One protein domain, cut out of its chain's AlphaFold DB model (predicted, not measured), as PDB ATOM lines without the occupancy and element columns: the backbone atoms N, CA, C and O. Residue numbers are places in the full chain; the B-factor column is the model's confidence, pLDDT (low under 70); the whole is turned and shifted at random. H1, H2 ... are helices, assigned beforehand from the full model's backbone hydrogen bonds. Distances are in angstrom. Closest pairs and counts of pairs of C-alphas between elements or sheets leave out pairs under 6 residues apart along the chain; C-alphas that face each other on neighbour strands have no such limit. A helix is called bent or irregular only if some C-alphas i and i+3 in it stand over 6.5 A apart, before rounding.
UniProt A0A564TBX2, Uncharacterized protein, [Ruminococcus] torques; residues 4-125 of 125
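This is residues 4 to 125 of the 125 residues of an uncharacterized protein of [Ruminococcus] torques (UniProt A0A564TBX2). The long helix H4 runs through the middle of an elongated, all-helix body, with H9 running back the opposite way beside it. At one end H1 and H2 fold as a hairpin, with H2 crossing H4 and meeting H9 with its residues 14 to 18; H5 packs on H4, H6 folds back along H5, H7 folds back along H6 at the other end of the body, and short H8 makes the turn into H9. The printed part has 122 residues, with nine named helices in the order H1 to H9 and no named strand. It is compact, with a radius of gyration of the C-alphas of 14.6 A and spans of 46 by 28 by 20 A.

Start at H1, residues 4 to 10, which forms a hairpin with H2, residues 14 to 26; the closest C-alphas, of Ala 7 and Phe 17, are 6.6 A apart. H2 is irregular: C-alphas 22 and 25 are 7.0 A apart. H3, residues 28 to 31, touches H2 only at the corner, only just, with 3 pairs of C-alphas within 8 A; the closest, of Ile 24 and Arg 31, are 6.7 A apart. Next comes H4, residues 39 to 57, touching H2 with residues 44 to 48 alone, at a steep tilt of 65 degrees; look at Met 21 and Ile 45, the closest C-alphas at 6.5 A. H5, residues 65 to 73, touches H4 at a steep tilt of 53 degrees, with C-alphas 43 and 70 closest at 4.7 A. H5 and H6, residues 77 to 88, form a hairpin, closest at C-alphas 68 and 80, 4.7 A. H6 and H7, residues 92 to 101, form another at 2 degrees, closest at C-alphas 82 and 98, 6.0 A. H8, residues 103 to 106, touches H9, residues 108 to 123, only at the corner, only just, with 3 pairs within 8 A; C-alphas 103 and 111 are closest at 6.0 A. H9 touches H4 at a shallow tilt of 20 degrees, opposite ways, with C-alphas 40 and 122 closest at 7.2 A. H9 is about perpendicular to H2, at 84 degrees, and touches it; C-alphas 14 and 120 are closest at 4.1 A. Every O i to N i+4 pair is within hydrogen-bond range in H1, H4, H5, H6, H7 and H9, and 5 of 9 are in H2; H3 and H8 are too short for such a pair.

Find C-alpha 4 at (-33.442, 0.148, 42.759), where H1 begins. H2 is 20.5 A long from first to last C-alpha, H4 26.1 A, H6 16.5 A and H9 22.8 A. H4 begins at C-alpha 39, (-28.902, -9.472, 50.406), and H9 ends at C-alpha 123, (-33.230, 1.461, 54.511).

The two C-alphas farthest apart, of Glu 9 and Glu 93, are 46.0 A apart. The printed part has no cut and no long link. Its mean pLDDT is 95.1, and no printed residue is under 70.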
ATOM      1  N   ILE A   4     -33.716   0.456  41.347       94.94
ATOM      2  CA  ILE A   4     -33.442   0.148  42.759       94.94
ATOM      3  C   ILE A   4     -32.585   1.251  43.379       94.94
ATOM      4  O   ILE A   4     -32.915   1.734  44.456       94.94
ATOM      5  N   ASP A   5     -31.529   1.701  42.687       93.94
ATOM      6  CA  ASP A   5     -30.712   2.830  43.155       93.94
ATOM      7  C   ASP A   5     -31.591   4.072  43.383       93.94
ATOM      8  O   ASP A   5     -31.480   4.741  44.406       93.94
ATOM      9  N   LYS A   6     -32.505   4.354  42.445       94.44
ATOM     10  CA  LYS A   6     -33.434   5.484  42.540       94.44
ATOM     11  C   LYS A   6     -34.406   5.329  43.713       94.44
ATOM     12  O   LYS A   6     -34.615   6.282  44.458       94.44
ATOM     13  N   ALA A   7     -34.973   4.139  43.900       95.19
ATOM     14  CA  ALA A   7     -35.863   3.845  45.018       95.19
ATOM     15  C   ALA A   7     -35.153   4.029  46.368       95.19
ATOM     16  O   ALA A   7     -35.739   4.584  47.288       95.19
ATOM     17  N   LEU A   8     -33.881   3.632  46.478       94.19
ATOM     18  CA  LEU A   8     -33.083   3.835  47.691       94.19
ATOM     19  C   LEU A   8     -32.810   5.318  47.998       94.19
ATOM     20  O   LEU A   8     -32.683   5.678  49.164       94.19
ATOM     21  N   GLU A   9     -32.703   6.172  46.977       94.19
ATOM     22  CA  GLU A   9     -32.509   7.617  47.162       94.19
ATOM     23  C   GLU A   9     -33.806   8.348  47.538       94.19
ATOM     24  O   GLU A   9     -33.775   9.309  48.309       94.19
ATOM     25  N   GLU A  10     -34.941   7.917  46.981       94.81
ATOM     26  CA  GLU A  10     -36.213   8.644  47.070       94.81
ATOM     27  C   GLU A  10     -37.163   8.094  48.150       94.81
ATOM     28  O   GLU A  10     -37.986   8.847  48.677       94.81
ATOM     29  N   ILE A  11     -37.061   6.808  48.503       95.50
ATOM     30  CA  ILE A  11     -38.019   6.121  49.375       95.50
ATOM     31  C   ILE A  11     -37.401   5.825  50.742       95.50
ATOM     32  O   ILE A  11     -36.362   5.186  50.867       95.50
ATOM     33  N   THR A  12     -38.096   6.256  51.796       93.56
ATOM     34  CA  THR A  12     -37.654   6.094  53.196       93.56
ATOM     35  C   THR A  12     -38.589   5.229  54.044       93.56
ATOM     36  O   THR A  12     -38.298   4.967  55.215       93.56
ATOM     37  N   ILE A  13     -39.707   4.791  53.457       96.81
ATOM     38  CA  ILE A  13     -40.741   3.969  54.086       96.81
ATOM     39  C   ILE A  13     -40.665   2.563  53.490       96.81
ATOM     40  O   ILE A  13     -40.649   2.398  52.271       96.81
ATOM     41  N   GLY A  14     -40.607   1.549  54.356       97.25
ATOM     42  CA  GLY A  14     -40.444   0.158  53.936       97.25
ATOM     43  C   GLY A  14     -41.564  -0.359  53.031       97.25
ATOM     44  O   GLY A  14     -41.278  -1.062  52.068       97.25
ATOM     45  N   GLU A  15     -42.817   0.007  53.310       98.00
ATOM     46  CA  GLU A  15     -43.970  -0.364  52.478       98.00
ATOM     47  C   GLU A  15     -43.836   0.173  51.049       98.00
ATOM     48  O   GLU A  15     -43.832  -0.611  50.101       98.00
ATOM     49  N   ASP A  16     -43.625   1.483  50.901       98.00
ATOM     50  CA  ASP A  16     -43.435   2.132  49.598       98.00
ATOM     51  C   ASP A  16     -42.262   1.511  48.823       98.00
ATOM     52  O   ASP A  16     -42.331   1.324  47.608       98.00
ATOM     53  N   PHE A  17     -41.179   1.150  49.524       98.06
ATOM     54  CA  PHE A  17     -40.011   0.541  48.891       98.06
ATOM     55  C   PHE A  17     -40.329  -0.858  48.368       98.06
ATOM     56  O   PHE A  17     -39.986  -1.188  47.236       98.06
ATOM     57  N   VAL A  18     -40.992  -1.686  49.180       98.06
ATOM     58  CA  VAL A  18     -41.385  -3.045  48.788       98.06
ATOM     59  C   VAL A  18     -42.354  -3.005  47.606       98.06
ATOM     60  O   VAL A  18     -42.179  -3.784  46.673       98.06
ATOM     61  N   GLN A  19     -43.303  -2.064  47.596       96.69
ATOM     62  CA  GLN A  19     -44.199  -1.858  46.456       96.69
ATOM     63  C   GLN A  19     -43.425  -1.472  45.189       96.69
ATOM     64  O   GLN A  19     -43.640  -2.078  44.145       96.69
ATOM     65  N   ALA A  20     -42.460  -0.552  45.281       96.94
ATOM     66  CA  ALA A  20     -41.615  -0.191  44.142       96.94
ATOM     67  C   ALA A  20     -40.760  -1.367  43.629       96.94
ATOM     68  O   ALA A  20     -40.439  -1.435  42.445       96.94
ATOM     69  N   MET A  21     -40.379  -2.316  44.493       97.44
ATOM     70  CA  MET A  21     -39.642  -3.514  44.064       97.44
ATOM     71  C   MET A  21     -40.498  -4.484  43.242       97.44
ATOM     72  O   MET A  21     -39.924  -5.301  42.521       97.44
ATOM     73  N   ALA A  22     -41.831  -4.392  43.294       95.75
ATOM     74  CA  ALA A  22     -42.711  -5.205  42.452       95.75
ATOM     75  C   ALA A  22     -42.571  -4.865  40.956       95.75
ATOM     76  O   ALA A  22     -42.766  -5.736  40.108       95.75
ATOM     77  N   ASP A  23     -42.109  -3.654  40.625       95.44
ATOM     78  CA  ASP A  23     -41.847  -3.222  39.245       95.44
ATOM     79  C   ASP A  23     -40.615  -3.919  38.622       95.44
ATOM     80  O   ASP A  23     -40.317  -3.735  37.441       95.44
ATOM     81  N   ILE A  24     -39.893  -4.775  39.366       94.69
ATOM     82  CA  ILE A  24     -38.725  -5.533  38.874       94.69
ATOM     83  C   ILE A  24     -39.009  -6.331  37.589       94.69
ATOM     84  O   ILE A  24     -38.092  -6.571  36.799       94.69
ATOM     85  N   TYR A  25     -40.261  -6.734  37.353       92.81
ATOM     86  CA  TYR A  25     -40.670  -7.444  36.137       92.81
ATOM     87  C   TYR A  25     -40.572  -6.580  34.870       92.81
ATOM     88  O   TYR A  25     -40.407  -7.122  33.776       92.81
ATOM     89  N   GLU A  26     -40.605  -5.254  35.011       94.75
ATOM     90  CA  GLU A  26     -40.421  -4.291  33.919       94.75
ATOM     91  C   GLU A  26     -38.938  -3.938  33.686       94.75
ATOM     92  O   GLU A  26     -38.587  -3.347  32.664       94.75
ATOM     93  N   HIS A  27     -38.053  -4.350  34.600       94.00
ATOM     94  CA  HIS A  27     -36.635  -3.980  34.653       94.00
ATOM     95  C   HIS A  27     -35.709  -5.199  34.516       94.00
ATOM     96  O   HIS A  27     -34.914  -5.529  35.409       94.00
ATOM     97  N   THR A  28     -35.791  -5.891  33.375       90.88
ATOM     98  CA  THR A  28     -35.013  -7.116  33.103       90.88
ATOM     99  C   THR A  28     -33.502  -6.900  33.222       90.88
ATOM    100  O   THR A  28     -32.795  -7.754  33.758       90.88
ATOM    101  N   GLU A  29     -33.001  -5.724  32.837       91.94
ATOM    102  CA  GLU A  29     -31.588  -5.348  32.917       91.94
ATOM    103  C   GLU A  29     -31.049  -5.252  34.353       91.94
ATOM    104  O   GLU A  29     -29.836  -5.372  34.575       91.94
ATOM    105  N   VAL A  30     -31.940  -5.000  35.315       92.38
ATOM    106  CA  VAL A  30     -31.628  -4.969  36.749       92.38
ATOM    107  C   VAL A  30     -31.741  -6.367  37.333       92.38
ATOM    108  O   VAL A  30     -30.857  -6.783  38.084       92.38
ATOM    109  N   ARG A  31     -32.763  -7.126  36.920       92.06
ATOM    110  CA  ARG A  31     -32.961  -8.521  37.335       92.06
ATOM    111  C   ARG A  31     -31.768  -9.411  36.976       92.06
ATOM    112  O   ARG A  31     -31.339 -10.216  37.795       92.06
ATOM    113  N   GLU A  32     -31.156  -9.210  35.809       91.81
ATOM    114  CA  GLU A  32     -29.933  -9.922  35.392       91.81
ATOM    115  C   GLU A  32     -28.698  -9.625  36.261       91.81
ATOM    116  O   GLU A  32     -27.707 -10.350  36.201       91.81
ATOM    117  N   LYS A  33     -28.730  -8.545  37.048       93.81
ATOM    118  CA  LYS A  33     -27.619  -8.076  37.894       93.81
ATOM    119  C   LYS A  33     -28.011  -8.032  39.367       93.81
ATOM    120  O   LYS A  33     -27.406  -7.291  40.145       93.81
ATOM    121  N   LEU A  34     -29.043  -8.790  39.744       93.44
ATOM    122  CA  LEU A  34     -29.601  -8.741  41.089       93.44
ATOM    123  C   LEU A  34     -28.583  -9.172  42.153       93.44
ATOM    124  O   LEU A  34     -28.585  -8.657  43.268       93.44
ATOM    125  N   ASP A  35     -27.647 -10.044  41.776       94.56
ATOM    126  CA  ASP A  35     -26.507 -10.500  42.575       94.56
ATOM    127  C   ASP A  35     -25.607  -9.360  43.089       94.56
ATOM    128  O   ASP A  35     -24.927  -9.524  44.104       94.56
ATOM    129  N   LYS A  36     -25.640  -8.188  42.444       94.69
ATOM    130  CA  LYS A  36     -24.854  -7.009  42.840       94.69
ATOM    131  C   LYS A  36     -25.479  -6.194  43.968       94.69
ATOM    132  O   LYS A  36     -24.784  -5.363  44.551       94.69
ATOM    133  N   PHE A  37     -26.756  -6.408  44.278       95.56
ATOM    134  CA  PHE A  37     -27.441  -5.688  45.351       95.56
ATOM    135  C   PHE A  37     -27.259  -6.373  46.710       95.56
ATOM    136  O   PHE A  37     -27.034  -7.587  46.762       95.56
ATOM    137  N   PRO A  38     -27.377  -5.621  47.822       96.00
ATOM    138  CA  PRO A  38     -27.388  -6.181  49.168       96.00
ATOM    139  C   PRO A  38     -28.399  -7.320  49.327       96.00
ATOM    140  O   PRO A  38     -29.484  -7.292  48.745       96.00
ATOM    141  N   ALA A  39     -28.061  -8.298  50.171       97.25
ATOM    142  CA  ALA A  39     -28.902  -9.472  50.406       97.25
ATOM    143  C   ALA A  39     -30.337  -9.100  50.809       97.25
ATOM    144  O   ALA A  39     -31.276  -9.714  50.323       97.25
ATOM    145  N   TRP A  40     -30.526  -8.045  51.606       97.81
ATOM    146  CA  TRP A  40     -31.857  -7.639  52.051       97.81
ATOM    147  C   TRP A  40     -32.795  -7.225  50.904       97.81
ATOM    148  O   TRP A  40     -33.975  -7.560  50.954       97.81
ATOM    149  N   ILE A  41     -32.275  -6.595  49.844       97.88
ATOM    150  CA  ILE A  41     -33.054  -6.244  48.645       97.88
ATOM    151  C   ILE A  41     -33.406  -7.510  47.865       97.88
ATOM    152  O   ILE A  41     -34.552  -7.706  47.462       97.88
ATOM    153  N   ARG A  42     -32.427  -8.407  47.693       98.19
ATOM    154  CA  ARG A  42     -32.649  -9.689  47.012       98.19
ATOM    155  C   ARG A  42     -33.684 -10.543  47.736       98.19
ATOM    156  O   ARG A  42     -34.498 -11.180  47.077       98.19
ATOM    157  N   ASN A  43     -33.686 -10.524  49.068       98.62
ATOM    158  CA  ASN A  43     -34.659 -11.248  49.879       98.62
ATOM    159  C   ASN A  43     -36.076 -10.694  49.645       98.62
ATOM    160  O   ASN A  43     -37.001 -11.481  49.477       98.62
ATOM    161  N   ILE A  44     -36.254  -9.365  49.566       98.62
ATOM    162  CA  ILE A  44     -37.554  -8.737  49.245       98.62
ATOM    163  C   ILE A  44     -38.056  -9.194  47.878       98.62
ATOM    164  O   ILE A  44     -39.179  -9.675  47.772       98.62
ATOM    165  N   ILE A  45     -37.210  -9.122  46.851       98.19
ATOM    166  CA  ILE A  45     -37.584  -9.557  45.497       98.19
ATOM    167  C   ILE A  45     -37.892 -11.057  45.463       98.19
ATOM    168  O   ILE A  45     -38.847 -11.469  44.817       98.19
ATOM    169  N   THR A  46     -37.146 -11.868  46.218       98.31
ATOM    170  CA  THR A  46     -37.419 -13.307  46.360       98.31
ATOM    171  C   THR A  46     -38.802 -13.563  46.965       98.31
ATOM    172  O   THR A  46     -39.505 -14.461  46.512       98.31
ATOM    173  N   VAL A  47     -39.216 -12.775  47.964       98.44
ATOM    174  CA  VAL A  47     -40.548 -12.888  48.580       98.44
ATOM    175  C   VAL A  47     -41.660 -12.402  47.640       98.44
ATOM    176  O   VAL A  47     -42.722 -13.015  47.609       98.44
ATOM    177  N   ILE A  48     -41.415 -11.365  46.833       98.19
ATOM    178  CA  ILE A  48     -42.353 -10.900  45.792       98.19
ATOM    179  C   ILE A  48     -42.548 -11.969  44.706       98.19
ATOM    180  O   ILE A  48     -43.683 -12.286  44.344       98.19
ATOM    181  N   ASP A  49     -41.450 -12.553  44.214       97.00
ATOM    182  CA  ASP A  49     -41.496 -13.664  43.260       97.00
ATOM    183  C   ASP A  49     -42.264 -14.850  43.857       97.00
ATOM    184  O   ASP A  49     -43.118 -15.430  43.191       97.00
ATOM    185  N   TYR A  50     -42.010 -15.168  45.127       97.62
ATOM    186  CA  TYR A  50     -42.702 -16.235  45.838       97.62
ATOM    187  C   TYR A  50     -44.219 -16.010  45.935       97.62
ATOM    188  O   TYR A  50     -44.965 -16.923  45.592       97.62
ATOM    189  N   ASP A  51     -44.681 -14.826  46.355       97.56
ATOM    190  CA  ASP A  51     -46.118 -14.503  46.423       97.56
ATOM    191  C   ASP A  51     -46.780 -14.612  45.042       97.56
ATOM    192  O   ASP A  51     -47.818 -15.258  44.870       97.56
ATOM    193  N   THR A  52     -46.113 -14.066  44.022       95.44
ATOM    194  CA  THR A  52     -46.586 -14.113  42.635       95.44
ATOM    195  C   THR A  52     -46.726 -15.556  42.149       95.44
ATOM    196  O   THR A  52     -47.797 -15.959  41.697       95.44
ATOM    197  N   GLU A  53     -45.680 -16.370  42.290       95.25
ATOM    198  CA  GLU A  53     -45.699 -17.776  41.877       95.25
ATOM    199  C   GLU A  53     -46.730 -18.598  42.662       95.25
ATOM    200  O   GLU A  53     -47.457 -19.395  42.066       95.25
ATOM    201  N   LEU A  54     -46.830 -18.380  43.977       95.31
ATOM    202  CA  LEU A  54     -47.791 -19.065  44.842       95.31
ATOM    203  C   LEU A  54     -49.236 -18.747  44.438       95.31
ATOM    204  O   LEU A  54     -50.081 -19.642  44.436       95.31
ATOM    205  N   SER A  55     -49.527 -17.496  44.069       92.56
ATOM    206  CA  SER A  55     -50.862 -17.087  43.615       92.56
ATOM    207  C   SER A  55     -51.241 -17.677  42.250       92.56
ATOM    208  O   SER A  55     -52.412 -17.962  42.003       92.56
ATOM    209  N   MET A  56     -50.255 -17.890  41.371       92.62
ATOM    210  CA  MET A  56     -50.472 -18.414  40.021       92.62
ATOM    211  C   MET A  56     -50.588 -19.938  39.992       92.62
ATOM    212  O   MET A  56     -51.464 -20.474  39.312       92.62
ATOM    213  N   ASN A  57     -49.704 -20.626  40.714       91.06
ATOM    214  CA  ASN A  57     -49.517 -22.071  40.579       91.06
ATOM    215  C   ASN A  57     -49.802 -22.848  41.872       91.06
ATOM    216  O   ASN A  57     -49.917 -24.070  41.840       91.06
ATOM    217  N   GLY A  58     -49.923 -22.168  43.015       91.62
ATOM    218  CA  GLY A  58     -49.892 -22.825  44.317       91.62
ATOM    219  C   GLY A  58     -48.489 -23.325  44.675       91.62
ATOM    220  O   GLY A  58     -47.476 -22.768  44.245       91.62
ATOM    221  N   LEU A  59     -48.421 -24.361  45.516       92.31
ATOM    222  CA  LEU A  59     -47.156 -25.034  45.812       92.31
ATOM    223  C   LEU A  59     -46.802 -26.002  44.676       92.31
ATOM    224  O   LEU A  59     -47.431 -27.046  44.518       92.31
ATOM    225  N   ASP A  60     -45.773 -25.642  43.912       86.12
ATOM    226  CA  ASP A  60     -45.216 -26.440  42.823       86.12
ATOM    227  C   ASP A  60     -44.186 -27.449  43.347       86.12
ATOM    228  O   ASP A  60     -43.478 -27.193  44.321       86.12
ATOM    229  N   PHE A  61     -44.010 -28.567  42.633       85.69
ATOM    230  CA  PHE A  61     -42.977 -29.575  42.915       85.69
ATOM    231  C   PHE A  61     -41.564 -29.084  42.548       85.69
ATOM    232  O   PHE A  61     -40.913 -29.598  41.633       85.69
ATOM    233  N   LYS A  62     -41.089 -28.062  43.259       90.81
ATOM    234  CA  LYS A  62     -39.766 -27.445  43.125       90.81
ATOM    235  C   LYS A  62     -39.163 -27.164  44.498       90.81
ATOM    236  O   LYS A  62     -39.861 -27.168  45.506       90.81
ATOM    237  N   SER A  63     -37.864 -26.879  44.526       92.88
ATOM    238  CA  SER A  63     -37.220 -26.423  45.758       92.88
ATOM    239  C   SER A  63     -37.592 -24.970  46.059       92.88
ATOM    240  O   SER A  63     -37.559 -24.110  45.178       92.88
ATOM    241  N   TYR A  64     -37.876 -24.718  47.332       96.12
ATOM    242  CA  TYR A  64     -38.155 -23.418  47.930       96.12
ATOM    243  C   TYR A  64     -36.985 -22.902  48.772       96.12
ATOM    244  O   TYR A  64     -37.126 -21.895  49.455       96.12
ATOM    245  N   ARG A  65     -35.807 -23.537  48.723       96.31
ATOM    246  CA  ARG A  65     -34.659 -23.198  49.579       96.31
ATOM    247  C   ARG A  65     -34.288 -21.711  49.594       96.31
ATOM    248  O   ARG A  65     -34.105 -21.153  50.665       96.31
ATOM    249  N   ASN A  66     -34.240 -21.054  48.433       97.00
ATOM    250  CA  ASN A  66     -33.946 -19.615  48.372       97.00
ATOM    251  C   ASN A  66     -35.035 -18.773  49.058       97.00
ATOM    252  O   ASN A  66     -34.731 -17.763  49.686       97.00
ATOM    253  N   VAL A  67     -36.296 -19.202  48.955       98.25
ATOM    254  CA  VAL A  67     -37.432 -18.570  49.636       98.25
ATOM    255  C   VAL A  67     -37.325 -18.801  51.143       98.25
ATOM    256  O   VAL A  67     -37.447 -17.855  51.908       98.25
ATOM    257  N   ILE A  68     -37.023 -20.028  51.577       98.44
ATOM    258  CA  ILE A  68     -36.813 -20.388  52.987       98.44
ATOM    259  C   ILE A  68     -35.691 -19.546  53.607       98.44
ATOM    260  O   ILE A  68     -35.881 -18.988  54.689       98.44
ATOM    261  N   ASP A  69     -34.555 -19.410  52.919       98.31
ATOM    262  CA  ASP A  69     -33.424 -18.598  53.378       98.31
ATOM    263  C   ASP A  69     -33.831 -17.115  53.500       98.31
ATOM    264  O   ASP A  69     -33.638 -16.503  54.553       98.31
ATOM    265  N   ALA A  70     -34.497 -16.555  52.482       98.62
ATOM    266  CA  ALA A  70     -34.978 -15.172  52.504       98.62
ATOM    267  C   ALA A  70     -36.000 -14.914  53.628       98.62
ATOM    268  O   ALA A  70     -35.888 -13.926  54.356       98.62
ATOM    269  N   LEU A  71     -36.977 -15.809  53.806       98.75
ATOM    270  CA  LEU A  71     -37.971 -15.735  54.881       98.75
ATOM    271  C   LEU A  71     -37.303 -15.814  56.259       98.75
ATOM    272  O   LEU A  71     -37.669 -15.071  57.172       98.75
ATOM    273  N   THR A  72     -36.303 -16.684  56.407       98.38
ATOM    274  CA  THR A  72     -35.548 -16.844  57.655       98.38
ATOM    275  C   THR A  72     -34.787 -15.570  58.007       98.38
ATOM    276  O   THR A  72     -34.923 -15.077  59.129       98.38
ATOM    277  N   ASP A  73     -34.077 -14.981  57.042       97.94
ATOM    278  CA  ASP A  73     -33.360 -13.711  57.207       97.94
ATOM    279  C   ASP A  73     -34.295 -12.557  57.614       97.94
ATOM    280  O   ASP A  73     -33.916 -11.677  58.392       97.94
ATOM    281  N   MET A  74     -35.542 -12.569  57.131       97.88
ATOM    282  CA  MET A  74     -36.569 -11.585  57.492       97.88
ATOM    283  C   MET A  74     -37.261 -11.856  58.837       97.88
ATOM    284  O   MET A  74     -38.039 -11.025  59.315       97.88
ATOM    285  N   GLY A  75     -37.019 -13.010  59.465       97.56
ATOM    286  CA  GLY A  75     -37.713 -13.431  60.684       97.56
ATOM    287  C   GLY A  75     -39.143 -13.945  60.453       97.56
ATOM    288  O   GLY A  75     -39.946 -14.008  61.394       97.56
ATOM    289  N   LEU A  76     -39.478 -14.343  59.224       98.12
ATOM    290  CA  LEU A  76     -40.731 -15.001  58.830       98.12
ATOM    291  C   LEU A  76     -40.655 -16.524  59.068       98.12
ATOM    292  O   LEU A  76     -41.003 -17.333  58.216       98.12
ATOM    293  N   ILE A  77     -40.206 -16.914  60.266       97.94
ATOM    294  CA  ILE A  77     -39.813 -18.297  60.599       97.94
ATOM    295  C   ILE A  77     -40.954 -19.302  60.413       97.94
ATOM    296  O   ILE A  77     -40.736 -20.384  59.893       97.94
ATOM    297  N   LYS A  78     -42.188 -18.933  60.772       97.56
ATOM    298  CA  LYS A  78     -43.343 -19.829  60.601       97.56
ATOM    299  C   LYS A  78     -43.594 -20.186  59.135       97.56
ATOM    300  O   LYS A  78     -43.925 -21.330  58.852       97.56
ATOM    301  N   GLU A  79     -43.434 -19.222  58.230       98.25
ATOM    302  CA  GLU A  79     -43.598 -19.451  56.792       98.25
ATOM    303  C   GLU A  79     -42.483 -20.367  56.272       98.25
ATOM    304  O   GLU A  79     -42.743 -21.355  55.585       98.25
ATOM    305  N   ALA A  80     -41.241 -20.090  56.684       98.31
ATOM    306  CA  ALA A  80     -40.071 -20.897  56.346       98.31
ATOM    307  C   ALA A  80     -40.197 -22.354  56.834       98.31
ATOM    308  O   ALA A  80     -39.871 -23.285  56.095       98.31
ATOM    309  N   ASP A  81     -40.721 -22.568  58.044       97.88
ATOM    310  CA  ASP A  81     -40.950 -23.899  58.614       97.88
ATOM    311  C   ASP A  81     -41.988 -24.696  57.805       97.88
ATOM    312  O   ASP A  81     -41.811 -25.897  57.585       97.88
ATOM    313  N   ILE A  82     -43.055 -24.043  57.326       97.00
ATOM    314  CA  ILE A  82     -44.075 -24.687  56.481       97.00
ATOM    315  C   ILE A  82     -43.460 -25.133  55.152       97.00
ATOM    316  O   ILE A  82     -43.651 -26.280  54.748       97.00
ATOM    317  N   LEU A  83     -42.679 -24.270  54.496       96.88
ATOM    318  CA  LEU A  83     -41.999 -24.625  53.247       96.88
ATOM    319  C   LEU A  83     -40.936 -25.716  53.450       96.88
ATOM    320  O   LEU A  83     -40.800 -26.601  52.613       96.88
ATOM    321  N   THR A  84     -40.237 -25.721  54.587       95.81
ATOM    322  CA  THR A  84     -39.284 -26.790  54.943       95.81
ATOM    323  C   THR A  84     -39.990 -28.138  55.132       95.81
ATOM    324  O   THR A  84     -39.492 -29.185  54.701       95.81
ATOM    325  N   ALA A  85     -41.174 -28.130  55.755       93.38
ATOM    326  CA  ALA A  85     -42.009 -29.321  55.884       93.38
ATOM    327  C   ALA A  85     -42.522 -29.807  54.518       93.38
ATOM    328  O   ALA A  85     -42.566 -31.015  54.284       93.38
ATOM    329  N   TYR A  86     -42.847 -28.885  53.607       93.38
ATOM    330  CA  TYR A  86     -43.182 -29.218  52.224       93.38
ATOM    331  C   TYR A  86     -42.011 -29.890  51.489       93.38
ATOM    332  O   TYR A  86     -42.185 -30.969  50.930       93.38
ATOM    333  N   GLU A  87     -40.793 -29.335  51.571       90.81
ATOM    334  CA  GLU A  87     -39.609 -29.926  50.919       90.81
ATOM    335  C   GLU A  87     -39.249 -31.331  51.443       90.81
ATOM    336  O   GLU A  87     -38.535 -32.081  50.772       90.81
ATOM    337  N   SER A  88     -39.734 -31.698  52.633       88.12
ATOM    338  CA  SER A  88     -39.517 -33.021  53.234       88.12
ATOM    339  C   SER A  88     -40.472 -34.100  52.700       88.12
ATOM    340  O   SER A  88     -40.174 -35.288  52.841       88.12
ATOM    341  N   ASP A  89     -41.595 -33.709  52.086       89.06
ATOM    342  CA  ASP A  89     -42.569 -34.607  51.454       89.06
ATOM    343  C   ASP A  89     -43.294 -33.910  50.286       89.06
ATOM    344  O   ASP A  89     -44.284 -33.201  50.470       89.06
ATOM    345  N   TYR A  90     -42.829 -34.161  49.062       85.88
ATOM    346  CA  TYR A  90     -43.421 -33.649  47.821       85.88
ATOM    347  C   TYR A  90     -44.676 -34.437  47.398       85.88
ATOM    348  O   TYR A  90     -44.773 -34.922  46.269       85.88
ATOM    349  N   SER A  91     -45.646 -34.590  48.298       89.62
ATOM    350  CA  SER A  91     -46.957 -35.170  47.992       89.62
ATOM    351  C   SER A  91     -48.000 -34.075  47.744       89.62
ATOM    352  O   SER A  91     -47.916 -32.983  48.303       89.62
ATOM    353  N   GLN A  92     -49.009 -34.354  46.908       87.88
ATOM    354  CA  GLN A  92     -50.112 -33.407  46.678       87.88
ATOM    355  C   GLN A  92     -50.892 -33.132  47.972       87.88
ATOM    356  O   GLN A  92     -51.257 -31.996  48.241       87.88
ATOM    357  N   GLU A  93     -51.100 -34.158  48.802       90.31
ATOM    358  CA  GLU A  93     -51.766 -34.007  50.100       90.31
ATOM    359  C   GLU A  93     -50.981 -33.061  51.021       90.31
ATOM    360  O   GLU A  93     -51.564 -32.164  51.634       90.31
ATOM    361  N   ASN A  94     -49.652 -33.202  51.077       92.44
ATOM    362  CA  ASN A  94     -48.816 -32.288  51.845       92.44
ATOM    363  C   ASN A  94     -48.794 -30.877  51.238       92.44
ATOM    364  O   ASN A  94     -48.815 -29.903  51.991       92.44
ATOM    365  N   ALA A  95     -48.810 -30.750  49.904       92.06
ATOM    366  CA  ALA A  95     -48.929 -29.464  49.215       92.06
ATOM    367  C   ALA A  95     -50.211 -28.729  49.637       92.06
ATOM    368  O   ALA A  95     -50.143 -27.584  50.077       92.06
ATOM    369  N   ASP A  96     -51.361 -29.405  49.597       92.06
ATOM    370  CA  ASP A  96     -52.656 -28.820  49.959       92.06
ATOM    371  C   ASP A  96     -52.682 -28.388  51.439       92.06
ATOM    372  O   ASP A  96     -53.130 -27.288  51.779       92.06
ATOM    373  N   ILE A  97     -52.146 -29.226  52.336       92.94
ATOM    374  CA  ILE A  97     -52.052 -28.924  53.773       92.94
ATOM    375  C   ILE A  97     -51.120 -27.738  54.037       92.94
ATOM    376  O   ILE A  97     -51.445 -26.875  54.856       92.94
ATOM    377  N   CYS A  98     -49.947 -27.712  53.401       95.38
ATOM    378  CA  CYS A  98     -48.979 -26.634  53.569       95.38
ATOM    379  C   CYS A  98     -49.537 -25.327  53.016       95.38
ATOM    380  O   CYS A  98     -49.507 -24.326  53.726       95.38
ATOM    381  N   TYR A  99     -50.137 -25.355  51.823       94.06
ATOM    382  CA  TYR A  99     -50.737 -24.188  51.182       94.06
ATOM    383  C   TYR A  99     -51.738 -23.486  52.107       94.06
ATOM    384  O   TYR A  99     -51.626 -22.286  52.337       94.06
ATOM    385  N   LEU A 100     -52.651 -24.225  52.745       93.69
ATOM    386  CA  LEU A 100     -53.630 -23.647  53.677       93.69
ATOM    387  C   LEU A 100     -53.009 -23.018  54.939       93.69
ATOM    388  O   LEU A 100     -53.634 -22.174  55.586       93.69
ATOM    389  N   LYS A 101     -51.801 -23.444  55.325       96.12
ATOM    390  CA  LYS A 101     -51.102 -22.946  56.517       96.12
ATOM    391  C   LYS A 101     -50.280 -21.690  56.253       96.12
ATOM    392  O   LYS A 101     -50.024 -20.973  57.219       96.12
ATOM    393  N   LEU A 102     -49.882 -21.440  55.006       97.50
ATOM    394  CA  LEU A 102     -49.089 -20.272  54.628       97.50
ATOM    395  C   LEU A 102     -49.802 -18.981  55.031       97.50
ATOM    396  O   LEU A 102     -51.002 -18.817  54.787       97.50
ATOM    397  N   ALA A 103     -49.058 -18.060  55.634       97.44
ATOM    398  CA  ALA A 103     -49.564 -16.758  56.036       97.44
ATOM    399  C   ALA A 103     -50.041 -15.960  54.819       97.44
ATOM    400  O   ALA A 103     -51.048 -15.267  54.914       97.44
ATOM    401  N   LEU A 104     -49.418 -16.140  53.651       95.94
ATOM    402  CA  LEU A 104     -49.916 -15.564  52.398       95.94
ATOM    403  C   LEU A 104     -51.370 -15.962  52.073       95.94
ATOM    404  O   LEU A 104     -52.081 -15.200  51.429       95.94
ATOM    405  N   ASN A 105     -51.860 -17.097  52.584       94.38
ATOM    406  CA  ASN A 105     -53.225 -17.570  52.339       94.38
ATOM    407  C   ASN A 105     -54.203 -17.341  53.504       94.38
ATOM    408  O   ASN A 105     -55.413 -17.447  53.304       94.38
ATOM    409  N   ASN A 106     -53.724 -17.062  54.722       92.69
ATOM    410  CA  ASN A 106     -54.590 -16.960  55.908       92.69
ATOM    411  C   ASN A 106     -54.332 -15.745  56.821       92.69
ATOM    412  O   ASN A 106     -55.153 -15.473  57.696       92.69
ATOM    413  N   ASP A 107     -53.240 -15.009  56.608       96.38
ATOM    414  CA  ASP A 107     -52.810 -13.850  57.401       96.38
ATOM    415  C   ASP A 107     -51.940 -12.890  56.550       96.38
ATOM    416  O   ASP A 107     -50.864 -12.441  56.960       96.38
ATOM    417  N   TYR A 108     -52.400 -12.613  55.319       96.56
ATOM    418  CA  TYR A 108     -51.647 -11.908  54.266       96.56
ATOM    419  C   TYR A 108     -51.133 -10.537  54.722       96.56
ATOM    420  O   TYR A 108     -49.967 -10.195  54.525       96.56
ATOM    421  N   GLU A 109     -51.985  -9.759  55.390       97.06
ATOM    422  CA  GLU A 109     -51.626  -8.427  55.883       97.06
ATOM    423  C   GLU A 109     -50.500  -8.496  56.927       97.06
ATOM    424  O   GLU A 109     -49.521  -7.751  56.848       97.06
ATOM    425  N   SER A 110     -50.579  -9.427  57.882       97.25
ATOM    426  CA  SER A 110     -49.535  -9.590  58.899       97.25
ATOM    427  C   SER A 110     -48.218 -10.088  58.309       97.25
ATOM    428  O   SER A 110     -47.151  -9.721  58.814       97.25
ATOM    429  N   PHE A 111     -48.276 -10.916  57.261       98.44
ATOM    430  CA  PHE A 111     -47.094 -11.343  56.517       98.44
ATOM    431  C   PHE A 111     -46.383 -10.135  55.897       98.44
ATOM    432  O   PHE A 111     -45.218  -9.875  56.212       98.44
ATOM    433  N   TRP A 112     -47.096  -9.338  55.099       98.38
ATOM    434  CA  TRP A 112     -46.506  -8.193  54.407       98.38
ATOM    435  C   TRP A 112     -46.060  -7.081  55.355       98.38
ATOM    436  O   TRP A 112     -44.965  -6.551  55.185       98.38
ATOM    437  N   ASN A 113     -46.792  -6.828  56.445       98.19
ATOM    438  CA  ASN A 113     -46.366  -5.884  57.485       98.19
ATOM    439  C   ASN A 113     -44.980  -6.216  58.068       98.19
ATOM    440  O   ASN A 113     -44.210  -5.317  58.432       98.19
ATOM    441  N   ARG A 114     -44.619  -7.504  58.146       98.19
ATOM    442  CA  ARG A 114     -43.272  -7.923  58.564       98.19
ATOM    443  C   ARG A 114     -42.226  -7.669  57.484       98.19
ATOM    444  O   ARG A 114     -41.134  -7.222  57.831       98.19
ATOM    445  N   VAL A 115     -42.553  -7.905  56.214       98.56
ATOM    446  CA  VAL A 115     -41.671  -7.587  55.075       98.56
ATOM    447  C   VAL A 115     -41.408  -6.077  55.012       98.56
ATOM    448  O   VAL A 115     -40.256  -5.658  54.913       98.56
ATOM    449  N   TYR A 116     -42.441  -5.248  55.194       98.50
ATOM    450  CA  TYR A 116     -42.311  -3.786  55.258       98.50
ATOM    451  C   TYR A 116     -41.424  -3.354  56.427       98.50
ATOM    452  O   TYR A 116     -40.488  -2.576  56.252       98.50
ATOM    453  N   SER A 117     -41.637  -3.941  57.609       97.94
ATOM    454  CA  SER A 117     -40.801  -3.686  58.790       97.94
ATOM    455  C   SER A 117     -39.338  -4.102  58.585       97.94
ATOM    456  O   SER A 117     -38.433  -3.504  59.171       97.94
ATOM    457  N   TYR A 118     -39.086  -5.152  57.799       98.25
ATOM    458  CA  TYR A 118     -37.740  -5.578  57.427       98.25
ATOM    459  C   TYR A 118     -37.077  -4.568  56.482       98.25
ATOM    460  O   TYR A 118     -35.936  -4.173  56.731       98.25
ATOM    461  N   ALA A 119     -37.795  -4.091  55.463       98.12
ATOM    462  CA  ALA A 119     -37.316  -3.037  54.572       98.12
ATOM    463  C   ALA A 119     -37.006  -1.742  55.345       98.12
ATOM    464  O   ALA A 119     -35.904  -1.210  55.236       98.12
ATOM    465  N   ASP A 120     -37.914  -1.305  56.224       97.25
ATOM    466  CA  ASP A 120     -37.746  -0.111  57.066       97.25
ATOM    467  C   ASP A 120     -36.439  -0.119  57.868       97.25
ATOM    468  O   ASP A 120     -35.769   0.908  57.992       97.25
ATOM    469  N   LYS A 121     -36.082  -1.273  58.441       96.69
ATOM    470  CA  LYS A 121     -34.863  -1.419  59.247       96.69
ATOM    471  C   LYS A 121     -33.595  -1.302  58.407       96.69
ATOM    472  O   LYS A 121     -32.620  -0.750  58.902       96.69
ATOM    473  N   ASN A 122     -33.612  -1.826  57.182       96.75
ATOM    474  CA  ASN A 122     -32.440  -1.868  56.304       96.75
ATOM    475  C   ASN A 122     -32.257  -0.581  55.484       96.75
ATOM    476  O   ASN A 122     -31.135  -0.231  55.148       96.75
ATOM    477  N   ILE A 123     -33.332   0.150  55.178       93.62
ATOM    478  CA  ILE A 123     -33.230   1.461  54.511       93.62
ATOM    479  C   ILE A 123     -32.604   2.502  55.452       93.62
ATOM    480  O   ILE A 123     -31.891   3.400  55.017       93.62
ATOM    481  N   LYS A 124     -32.872   2.389  56.758       83.75
ATOM    482  CA  LYS A 124     -32.427   3.346  57.785       83.75
ATOM    483  C   LYS A 124     -31.047   3.028  58.381       83.75
ATOM    484  O   LYS A 124     -30.606   3.776  59.255       83.75
ATOM    485  N   SER A 125     -30.411   1.925  57.976       73.31
ATOM    486  CA  SER A 125     -29.118   1.446  58.496       73.31
ATOM    487  C   SER A 125     -27.939   1.932  57.665       73.31
ATOM    488  O   SER A 125     -26.949   2.383  58.279       73.31
TER     489      SER A 125